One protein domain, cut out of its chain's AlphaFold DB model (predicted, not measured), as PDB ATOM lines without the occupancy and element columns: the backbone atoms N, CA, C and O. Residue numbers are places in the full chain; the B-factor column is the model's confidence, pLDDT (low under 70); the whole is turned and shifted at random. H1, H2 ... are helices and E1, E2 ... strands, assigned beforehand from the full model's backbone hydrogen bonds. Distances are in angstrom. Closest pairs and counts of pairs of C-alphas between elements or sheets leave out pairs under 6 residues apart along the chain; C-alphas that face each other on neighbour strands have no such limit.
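This is residues 4 to 85 of the 86 residues of an uncharacterized protein of Chryseobacterium indologenes (UniProt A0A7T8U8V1). A long helix, H1, packs with residues 13 to 22 on a small hairpin, E1 and E2; H2 begins near its Gly 17, about perpendicular, and H3 folds back from H2. Residues 64 to 70 stick out. The 82 printed residues hold H1, E1, E2, H2, H3 in that order, mostly helix, with an antiparallel sheet; compact, radius of gyration of the C-alphas 12.8 A, spans 40 by 35 by 21 A.

H1, residues 4 to 23, begins at C-alpha (82.769, 118.668, 10.768) and measures 29.1 A. E1 is residues 27 to 30, E2 43 to 46, H2 56 to 66 (14.9 A). H3, 71 to 83, measures 18.7 A and ends at C-alpha (79.662, 85.326, 25.056).

H1 touches H2 with residues 13 to 17 alone, closest C-alphas Gly 17 and Pro 56, 5.2 A, about perpendicular at 73 degrees. In the hairpin, N 29 and O 44 are 2.9 A apart. H3 touches H2 with residues 71 to 72 alone, closest C-alphas Phe 71 and Ser 63, 6.2 A. In H1, H2 and H3 every O i to N i+4 pair is within hydrogen-bond range.

The farthest C-alphas, Glu 4 and Asn 85, are 41.4 A apart. The printed part has no cut. The link E1 to E2 is long. Residues 84 to 85 have pLDDT under 70.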
ATOM      1  N   GLU A   4      84.050 119.101  10.176       73.56
ATOM      2  CA  GLU A   4      82.769 118.668  10.768       73.56
ATOM      3  C   GLU A   4      82.485 117.170  10.557       73.56
ATOM      4  O   GLU A   4      81.964 116.488  11.438       73.56
ATOM      5  N   ASN A   5      82.875 116.611   9.406       82.69
ATOM      6  CA  ASN A   5      82.647 115.195   9.120       82.69
ATOM      7  C   ASN A   5      83.546 114.281   9.963       82.69
ATOM      8  O   ASN A   5      83.190 113.121  10.167       82.69
ATOM      9  N   LYS A   6      84.706 114.767  10.422       87.38
ATOM     10  CA  LYS A   6      85.582 114.003  11.321       87.38
ATOM     11  C   LYS A   6      85.004 113.974  12.729       87.38
ATOM     12  O   LYS A   6      84.881 112.894  13.292       87.38
ATOM     13  N   GLU A   7      84.562 115.120  13.242       91.94
ATOM     14  CA  GLU A   7      83.947 115.206  14.572       91.94
ATOM     15  C   GLU A   7      82.690 114.335  14.670       91.94
ATOM     16  O   GLU A   7      82.542 113.541  15.599       91.94
ATOM     17  N   ILE A   8      81.807 114.407  13.666       93.88
ATOM     18  CA  ILE A   8      80.615 113.551  13.602       93.88
ATOM     19  C   ILE A   8      81.013 112.074  13.572       93.88
ATOM     20  O   ILE A   8      80.404 111.250  14.256       93.88
ATOM     21  N   PHE A   9      82.033 111.719  12.793       91.88
ATOM     22  CA  PHE A   9      82.496 110.342  12.713       91.88
ATOM     23  C   PHE A   9      83.033 109.842  14.062       91.88
ATOM     24  O   PHE A   9      82.642 108.758  14.500       91.88
ATOM     25  N   ASP A  10      83.828 110.648  14.764       92.56
ATOM     26  CA  ASP A  10      84.356 110.316  16.090       92.56
ATOM     27  C   ASP A  10      83.240 110.167  17.135       92.56
ATOM     28  O   ASP A  10      83.273 109.243  17.959       92.56
ATOM     29  N   LEU A  11      82.198 111.002  17.064       95.50
ATOM     30  CA  LEU A  11      81.001 110.867  17.898       95.50
ATOM     31  C   LEU A  11      80.260 109.552  17.621       95.50
ATOM     32  O   LEU A  11      79.860 108.859  18.562       95.50
ATOM     33  N   ILE A  12      80.114 109.161  16.351       95.06
ATOM     34  CA  ILE A  12      79.471 107.892  15.970       95.06
ATOM     35  C   ILE A  12      80.314 106.700  16.448       95.06
ATOM     36  O   ILE A  12      79.768 105.774  17.054       95.06
ATOM     37  N   VAL A  13      81.634 106.725  16.230       95.62
ATOM     38  CA  VAL A  13      82.583 105.704  16.718       95.62
ATOM     39  C   VAL A  13      82.464 105.546  18.232       95.62
ATOM     40  O   VAL A  13      82.324 104.424  18.727       95.62
ATOM     41  N   SER A  14      82.445 106.664  18.958       96.44
ATOM     42  CA  SER A  14      82.336 106.694  20.419       96.44
ATOM     43  C   SER A  14      80.997 106.147  20.909       96.44
ATOM     44  O   SER A  14      80.963 105.322  21.827       96.44
ATOM     45  N   TYR A  15      79.889 106.548  20.278       97.31
ATOM     46  CA  TYR A  15      78.554 106.072  20.634       97.31
ATOM     47  C   TYR A  15      78.416 104.564  20.413       97.31
ATOM     48  O   TYR A  15      78.049 103.831  21.338       97.31
ATOM     49  N   ILE A  16      78.762 104.083  19.215       97.00
ATOM     50  CA  ILE A  16      78.679 102.661  18.871       97.00
ATOM     51  C   ILE A  16      79.604 101.843  19.770       97.00
ATOM     52  O   ILE A  16      79.166 100.851  20.354       97.00
ATOM     53  N   GLY A  17      80.850 102.275  19.965       97.12
ATOM     54  CA  GLY A  17      81.767 101.587  20.867       97.12
ATOM     55  C   GLY A  17      81.278 101.557  22.313       97.12
ATOM     56  O   GLY A  17      81.373 100.519  22.963       97.12
ATOM     57  N   GLY A  18      80.646 102.629  22.798       98.00
ATOM     58  CA  GLY A  18      80.010 102.662  24.116       98.00
ATOM     59  C   GLY A  18      78.874 101.644  24.269       98.00
ATOM     60  O   GLY A  18      78.738 101.032  25.330       98.00
ATOM     61  N   VAL A  19      78.087 101.411  23.213       97.50
ATOM     62  CA  VAL A  19      77.054 100.361  23.195       97.50
ATOM     63  C   VAL A  19      77.689  98.973  23.294       97.50
ATOM     64  O   VAL A  19      77.267  98.181  24.137       97.50
ATOM     65  N   PHE A  20      78.718  98.684  22.492       96.88
ATOM     66  CA  PHE A  20      79.432  97.404  22.558       96.88
ATOM     67  C   PHE A  20      80.079  97.195  23.928       96.88
ATOM     68  O   PHE A  20      79.863  96.159  24.550       96.88
ATOM     69  N   ARG A  21      80.779  98.206  24.450       97.12
ATOM     70  CA  ARG A  21      81.409  98.174  25.774       97.12
ATOM     71  C   ARG A  21      80.425  97.759  26.867       97.12
ATOM     72  O   ARG A  21      80.734  96.860  27.638       97.12
ATOM     73  N   ARG A  22      79.249  98.396  26.928       96.75
ATOM     74  CA  ARG A  22      78.238  98.101  27.958       96.75
ATOM     75  C   ARG A  22      77.680  96.683  27.842       96.75
ATOM     76  O   ARG A  22      77.517  96.024  28.856       96.75
ATOM     77  N   ASN A  23      77.400  96.217  26.626       95.62
ATOM     78  CA  ASN A  23      76.807  94.891  26.413       95.62
ATOM     79  C   ASN A  23      77.805  93.740  26.606       95.62
ATOM     80  O   ASN A  23      77.405  92.627  26.945       95.62
ATOM     81  N   LEU A  24      79.090  94.000  26.370       94.12
ATOM     82  CA  LEU A  24      80.164  93.016  26.493       94.12
ATOM     83  C   LEU A  24      80.919  93.124  27.820       94.12
ATOM     84  O   LEU A  24      81.937  92.464  27.961       94.12
ATOM     85  N   GLU A  25      80.492  93.992  28.744       94.94
ATOM     86  CA  GLU A  25      81.224  94.279  29.992       94.94
ATOM     87  C   GLU A  25      82.711  94.605  29.735       94.94
ATOM     88  O   GLU A  25      83.612  94.234  30.481       94.94
ATOM     89  N   GLY A  26      82.970  95.285  28.615       95.25
ATOM     90  CA  GLY A  26      84.312  95.523  28.108       95.25
ATOM     91  C   GLY A  26      84.954  96.815  28.603       95.25
ATOM     92  O   GLY A  26      84.346  97.674  29.258       95.25
ATOM     93  N   LYS A  27      86.203  97.003  28.186       97.44
ATOM     94  CA  LYS A  27      86.984  98.228  28.377       97.44
ATOM     95  C   LYS A  27      87.565  98.711  27.052       97.44
ATOM     96  O   LYS A  27      87.740  97.934  26.115       97.44
ATOM     97  N   TRP A  28      87.819 100.012  26.988       97.75
ATOM     98  CA  TRP A  28      88.516 100.628  25.867       97.75
ATOM     99  C   TRP A  28      90.014 100.372  25.979       97.75
ATOM    100  O   TRP A  28      90.586 100.563  27.051       97.75
ATOM    101  N   GLU A  29      90.639 100.007  24.867       97.56
ATOM    102  CA  GLU A  29      92.092  99.928  24.731       97.56
ATOM    103  C   GLU A  29      92.539 100.512  23.387       97.56
ATOM    104  O   GLU A  29      91.762 100.576  22.431       97.56
ATOM    105  N   ILE A  30      93.793 100.963  23.328       97.06
ATOM    106  CA  ILE A  30      94.450 101.428  22.105       97.06
ATOM    107  C   ILE A  30      95.861 100.846  22.094       97.06
ATOM    108  O   ILE A  30      96.639 101.074  23.022       97.06
ATOM    109  N   ASP A  31      96.202 100.123  21.031       96.44
ATOM    110  CA  ASP A  31      97.571  99.675  20.815       96.44
ATOM    111  C   ASP A  31      98.382 100.787  20.144       96.44
ATOM    112  O   ASP A  31      98.153 101.142  18.986       96.44
ATOM    113  N   LEU A  32      99.330 101.342  20.895       97.38
ATOM    114  CA  LEU A  32     100.249 102.383  20.437       97.38
ATOM    115  C   LEU A  32     101.671 101.857  20.203       97.38
ATOM    116  O   LEU A  32     102.562 102.650  19.908       97.38
ATOM    117  N   LYS A  33     101.907 100.547  20.356       97.12
ATOM    118  CA  LYS A  33     103.254  99.956  20.327       97.12
ATOM    119  C   LYS A  33     103.464  99.019  19.147       97.12
ATOM    120  O   LYS A  33     104.528  99.050  18.536       97.12
ATOM    121  N   ASN A  34     102.493  98.162  18.843       96.00
ATOM    122  CA  ASN A  34     102.658  97.133  17.823       96.00
ATOM    123  C   ASN A  34     102.048  97.572  16.489       96.00
ATOM    124  O   ASN A  34     100.855  97.402  16.250       96.00
ATOM    125  N   GLU A  35     102.889  98.057  15.577       96.25
ATOM    126  CA  GLU A  35     102.451  98.504  14.246       96.25
ATOM    127  C   GLU A  35     101.927  97.367  13.356       96.25
ATOM    128  O   GLU A  35     101.237  97.619  12.372       96.25
ATOM    129  N   LYS A  36     102.222  96.104  13.701       95.88
ATOM    130  CA  LYS A  36     101.686  94.927  12.998       95.88
ATOM    131  C   LYS A  36     100.274  94.557  13.457       95.88
ATOM    132  O   LYS A  36      99.658  93.678  12.855       95.88
ATOM    133  N   ASN A  37      99.765  95.169  14.527       93.88
ATOM    134  CA  ASN A  37      98.398  94.949  14.980       93.88
ATOM    135  C   ASN A  37      97.411  95.519  13.948       93.88
ATOM    136  O   ASN A  37      97.536  96.668  13.530       93.88
ATOM    137  N   ALA A  38      96.390  94.739  13.581       93.25
ATOM    138  CA  ALA A  38      95.341  95.165  12.651       93.25
ATOM    139  C   ALA A  38      94.570  96.416  13.123       93.25
ATOM    140  O   ALA A  38      93.940  97.093  12.311       93.25
ATOM    141  N   TYR A  39      94.623  96.721  14.422       95.00
ATOM    142  CA  TYR A  39      93.986  97.880  15.044       95.00
ATOM    143  C   TYR A  39      95.000  98.879  15.619       95.00
ATOM    144  O   TYR A  39      94.669  99.624  16.540       95.00
ATOM    145  N   TYR A  40      96.238  98.898  15.114       96.81
ATOM    146  CA  TYR A  40      97.251  99.861  15.552       96.81
ATOM    147  C   TYR A  40      96.712 101.299  15.480       96.81
ATOM    148  O   TYR A  40      96.188 101.726  14.448       96.81
ATOM    149  N   ARG A  41      96.827 102.035  16.596       95.25
ATOM    150  CA  ARG A  41      96.307 103.404  16.796       95.25
ATOM    151  C   ARG A  41      94.790 103.570  16.652       95.25
ATOM    152  O   ARG A  41      94.315 104.702  16.600       95.25
ATOM    153  N   LEU A  42      94.022 102.482  16.634       94.94
ATOM    154  CA  LEU A  42      92.561 102.523  16.647       94.94
ATOM    155  C   LEU A  42      92.023 102.088  18.017       94.94
ATOM    156  O   LEU A  42      92.536 101.131  18.601       94.94
ATOM    157  N   PRO A  43      90.973 102.751  18.536       95.94
ATOM    158  CA  PRO A  43      90.329 102.322  19.764       95.94
ATOM    159  C   PRO A  43      89.525 101.043  19.544       95.94
ATOM    160  O   PRO A  43      88.735 100.927  18.602       95.94
ATOM    161  N   VAL A  44      89.703 100.093  20.457       97.56
ATOM    162  CA  VAL A  44      89.003  98.810  20.463       97.56
ATOM    163  C   VAL A  44      88.319  98.564  21.801       97.56
ATOM    164  O   VAL A  44      88.741  99.062  22.844       97.56
ATOM    165  N   ILE A  45      87.254  97.768  21.762       97.81
ATOM    166  CA  ILE A  45      86.627  97.180  22.941       97.81
ATOM    167  C   ILE A  45      87.202  95.786  23.136       97.81
ATOM    168  O   ILE A  45      87.035  94.926  22.270       97.81
ATOM    169  N   VAL A  46      87.832  95.565  24.284       96.31
ATOM    170  CA  VAL A  46      88.260  94.241  24.741       96.31
ATOM    171  C   VAL A  46      87.380  93.798  25.902       96.31
ATOM    172  O   VAL A  46      86.953  94.613  26.723       96.31
ATOM    173  N   SER A  47      87.084  92.507  25.962       94.62
ATOM    174  CA  SER A  47      86.347  91.884  27.057       94.62
ATOM    175  C   SER A  47      86.785  90.432  27.176       94.62
ATOM    176  O   SER A  47      87.043  89.792  26.162       94.62
ATOM    177  N   GLU A  48      86.833  89.911  28.397       90.75
ATOM    178  CA  GLU A  48      87.104  88.491  28.661       90.75
ATOM    179  C   GLU A  48      86.012  87.576  28.084       90.75
ATOM    180  O   GLU A  48      86.235  86.396  27.838       90.75
ATOM    181  N   GLN A  49      84.831  88.134  27.817       85.62
ATOM    182  CA  GLN A  49      83.665  87.404  27.331       85.62
ATOM    183  C   GLN A  49      83.700  87.139  25.821       85.62
ATOM    184  O   GLN A  49      82.849  86.418  25.299       85.62
ATOM    185  N   VAL A  50      84.639  87.747  25.088       87.38
ATOM    186  CA  VAL A  50      84.737  87.619  23.630       87.38
ATOM    187  C   VAL A  50      86.185  87.354  23.219       87.38
ATOM    188  O   VAL A  50      87.097  87.974  23.753       87.38
ATOM    189  N   PRO A  51      86.428  86.463  22.243       86.69
ATOM    190  CA  PRO A  51      87.788  86.053  21.890       86.69
ATOM    191  C   PRO A  51      88.577  87.128  21.132       86.69
ATOM    192  O   PRO A  51      89.804  87.076  21.096       86.69
ATOM    193  N   SER A  52      87.887  88.090  20.515       90.50
ATOM    194  CA  SER A  52      88.507  89.094  19.652       90.50
ATOM    195  C   SER A  52      88.040  90.504  20.007       90.50
ATOM    196  O   SER A  52      86.845  90.699  20.257       90.50
ATOM    197  N   PRO A  53      88.939  91.506  19.956       94.44
ATOM    198  CA  PRO A  53      88.568  92.901  20.133       94.44
ATOM    199  C   PRO A  53      87.566  93.371  19.076       94.44
ATOM    200  O   PRO A  53      87.608  92.949  17.916       94.44
ATOM    201  N   VAL A  54      86.705  94.311  19.453       95.62
ATOM    202  CA  VAL A  54      85.795  94.987  18.522       95.62
ATOM    203  C   VAL A  54      86.299  96.401  18.266       95.62
ATOM    204  O   VAL A  54      86.300  97.222  19.176       95.62
ATOM    205  N   SER A  55      86.677  96.710  17.024       96.69
ATOM    206  CA  SER A  55      86.978  98.080  16.578       96.69
ATOM    207  C   SER A  55      85.706  98.758  16.048       96.69
ATOM    208  O   SER A  55      85.216  98.365  14.981       96.69
ATOM    209  N   PRO A  56      85.152  99.781  16.731       96.56
ATOM    210  CA  PRO A  56      83.963 100.483  16.247       96.56
ATOM    211  C   PRO A  56      84.238 101.234  14.942       96.56
ATOM    212  O   PRO A  56      83.379 101.270  14.064       96.56
ATOM    213  N   HIS A  57      85.458 101.751  14.766       95.19
ATOM    214  CA  HIS A  57      85.878 102.398  13.525       95.19
ATOM    215  C   HIS A  57      85.807 101.423  12.345       95.19
ATOM    216  O   HIS A  57      85.167 101.716  11.333       95.19
ATOM    217  N   THR A  58      86.407 100.236  12.479       94.25
ATOM    218  CA  THR A  58      86.354  99.205  11.435       94.25
ATOM    219  C   THR A  58      84.917  98.762  11.182       94.25
ATOM    220  O   THR A  58      84.535  98.580  10.028       94.25
ATOM    221  N   LEU A  59      84.103  98.632  12.237       94.88
ATOM    222  CA  LEU A  59      82.698  98.244  12.139       94.88
ATOM    223  C   LEU A  59      81.866  99.258  11.342       94.88
ATOM    224  O   LEU A  59      81.068  98.860  10.493       94.88
ATOM    225  N   ILE A  60      82.058 100.555  11.578       93.38
ATOM    226  CA  ILE A  60      81.346 101.618  10.858       93.38
ATOM    227  C   ILE A  60      81.792 101.660   9.394       93.38
ATOM    228  O   ILE A  60      80.941 101.625   8.505       93.38
ATOM    229  N   THR A  61      83.100 101.621   9.116       91.94
ATOM    230  CA  THR A  61      83.619 101.539   7.736       91.94
ATOM    231  C   THR A  61      83.036 100.327   6.999       91.94
ATOM    232  O   THR A  61      82.509 100.448   5.896       91.94
ATOM    233  N   ALA A  62      83.034  99.167   7.657       92.88
ATOM    234  CA  ALA A  62      82.430  97.933   7.170       92.88
ATOM    235  C   ALA A  62      80.915  98.040   6.920       92.88
ATOM    236  O   ALA A  62      80.397  97.341   6.045       92.88
ATOM    237  N   SER A  63      80.211  98.870   7.692       93.19
ATOM    238  CA  SER A  63      78.770  99.106   7.555       93.19
ATOM    239  C   SER A  63      78.458  99.875   6.279       93.19
ATOM    240  O   SER A  63      77.540  99.487   5.557       93.19
ATOM    241  N   PHE A  64      79.253 100.905   5.971       90.25
ATOM    242  CA  PHE A  64      79.116 101.669   4.732       90.25
ATOM    243  C   PHE A  64      79.307 100.781   3.504       90.25
ATOM    244  O   PHE A  64      78.456 100.779   2.619       90.25
ATOM    245  N   SER A  65      80.360  99.955   3.478       91.31
ATOM    246  CA  SER A  65      80.609  99.050   2.347       91.31
ATOM    247  C   SER A  65      79.517  97.993   2.171       91.31
ATOM    248  O   SER A  65      79.178  97.638   1.048       91.31
ATOM    249  N   ARG A  66      78.961  97.470   3.272       92.00
ATOM    250  CA  ARG A  66      77.897  96.453   3.217       92.00
ATOM    251  C   ARG A  66      76.530  97.026   2.861       92.00
ATOM    252  O   ARG A  66      75.672  96.253   2.449       92.00
ATOM    253  N   ASN A  67      76.323  98.328   3.076       92.25
ATOM    254  CA  ASN A  67      75.080  99.049   2.805       92.25
ATOM    255  C   ASN A  67      73.822  98.300   3.294       92.25
ATOM    256  O   ASN A  67      72.847  98.106   2.569       92.25
ATOM    257  N   LYS A  68      73.875  97.810   4.539       94.12
ATOM    258  CA  LYS A  68      72.815  96.996   5.143       94.12
ATOM    259  C   LYS A  68      72.439  97.563   6.506       94.12
ATOM    260  O   LYS A  68      73.212  97.455   7.456       94.12
ATOM    261  N   GLY A  69      71.229  98.116   6.617       90.62
ATOM    262  CA  GLY A  69      70.780  98.869   7.800       90.62
ATOM    263  C   GLY A  69      70.805  98.102   9.130       90.62
ATOM    264  O   GLY A  69      70.851  98.713  10.191       90.62
ATOM    265  N   ASN A  70      70.834  96.766   9.103       94.81
ATOM    266  CA  ASN A  70      70.910  95.932  10.306       94.81
ATOM    267  C   ASN A  70      72.303  95.336  10.576       94.81
ATOM    268  O   ASN A  70      72.430  94.461  11.433       94.81
ATOM    269  N   PHE A  71      73.347  95.753   9.855       95.38
ATOM    270  CA  PHE A  71      74.659  95.116   9.969       95.38
ATOM    271  C   PHE A  71      75.262  95.256  11.375       95.38
ATOM    272  O   PHE A  71      75.589  94.245  11.992       95.38
ATOM    273  N   ILE A  72      75.329  96.477  11.919       95.50
ATOM    274  CA  ILE A  72      75.896  96.739  13.256       95.50
ATOM    275  C   ILE A  72      75.159  95.938  14.335       95.50
ATOM    276  O   ILE A  72      75.787  95.286  15.168       95.50
ATOM    277  N   SER A  73      73.822  95.939  14.303       95.44
ATOM    278  CA  SER A  73      73.013  95.214  15.288       95.44
ATOM    279  C   SER A  73      73.154  93.698  15.155       95.44
ATOM    280  O   SER A  73      73.142  92.994  16.162       95.44
ATOM    281  N   THR A  74      73.342  93.191  13.934       96.12
ATOM    282  CA  THR A  74      73.637  91.774  13.690       96.12
ATOM    283  C   THR A  74      74.985  91.384  14.291       96.12
ATOM    284  O   THR A  74      75.065  90.361  14.968       96.12
ATOM    285  N   VAL A  75      76.025  92.206  14.105       95.19
ATOM    286  CA  VAL A  75      77.341  91.966  14.718       95.19
ATOM    287  C   VAL A  75      77.217  91.935  16.238       95.19
ATOM    288  O   VAL A  75      77.616  90.944  16.839       95.19
ATOM    289  N   LEU A  76      76.579  92.939  16.851       95.06
ATOM    290  CA  LEU A  76      76.400  92.987  18.306       95.06
ATOM    291  C   LEU A  76      75.692  91.736  18.848       95.06
ATOM    292  O   LEU A  76      76.175  91.116  19.793       95.06
ATOM    293  N   LYS A  77      74.574  91.333  18.231       95.19
ATOM    294  CA  LYS A  77      73.819  90.136  18.640       95.19
ATOM    295  C   LYS A  77      74.662  88.866  18.542       95.19
ATOM    296  O   LYS A  77      74.615  88.040  19.448       95.19
ATOM    297  N   ASN A  78      75.445  88.722  17.476       93.31
ATOM    298  CA  ASN A  78      76.322  87.567  17.298       93.31
ATOM    299  C   ASN A  78      77.456  87.552  18.329       93.31
ATOM    300  O   ASN A  78      77.758  86.497  18.882       93.31
ATOM    301  N   THR A  79      78.042  88.712  18.632       92.38
ATOM    302  CA  THR A  79      79.078  88.837  19.662       92.38
ATOM    303  C   THR A  79      78.530  88.489  21.052       92.38
ATOM    304  O   THR A  79      79.154  87.716  21.773       92.38
ATOM    305  N   ILE A  80      77.328  88.962  21.402       91.75
ATOM    306  CA  ILE A  80      76.653  88.603  22.665       91.75
ATOM    307  C   ILE A  80      76.324  87.104  22.714       91.75
ATOM    308  O   ILE A  80      76.511  86.460  23.743       91.75
ATOM    309  N   LYS A  81      75.863  86.519  21.603       89.25
ATOM    310  CA  LYS A  81      75.603  85.076  21.532       89.25
ATOM    311  C   LYS A  81      76.881  84.262  21.744       89.25
ATOM    312  O   LYS A  81      76.835  83.251  22.431       89.25
ATOM    313  N   SER A  82      78.010  84.714  21.193       81.88
ATOM    314  CA  SER A  82      79.315  84.082  21.419       81.88
ATOM    315  C   SER A  82      79.723  84.114  22.891       81.88
ATOM    316  O   SER A  82      80.235  83.114  23.374       81.88
ATOM    317  N   LYS A  83      79.456  85.219  23.602       75.25
ATOM    318  CA  LYS A  83      79.662  85.326  25.056       75.25
ATOM    319  C   LYS A  83      78.887  84.261  25.832       75.25
ATOM    320  O   LYS A  83      79.410  83.716  26.785       75.25
ATOM    321  N   SER A  84      77.644  83.976  25.442       67.88
ATOM    322  CA  SER A  84      76.784  83.022  26.161       67.88
ATOM    323  C   SER A  84      77.188  81.552  25.984       67.88
ATOM    324  O   SER A  84      76.634  80.701  26.674       67.88
ATOM    325  N   ASN A  85      78.067  81.247  25.028       60.34
ATOM    326  CA  ASN A  85      78.495  79.883  24.713       60.34
ATOM    327  C   ASN A  85      79.868  79.525  25.318       60.34
ATOM    328  O   ASN A  85      80.333  78.409  25.092       60.34
TER     329      ASN A  85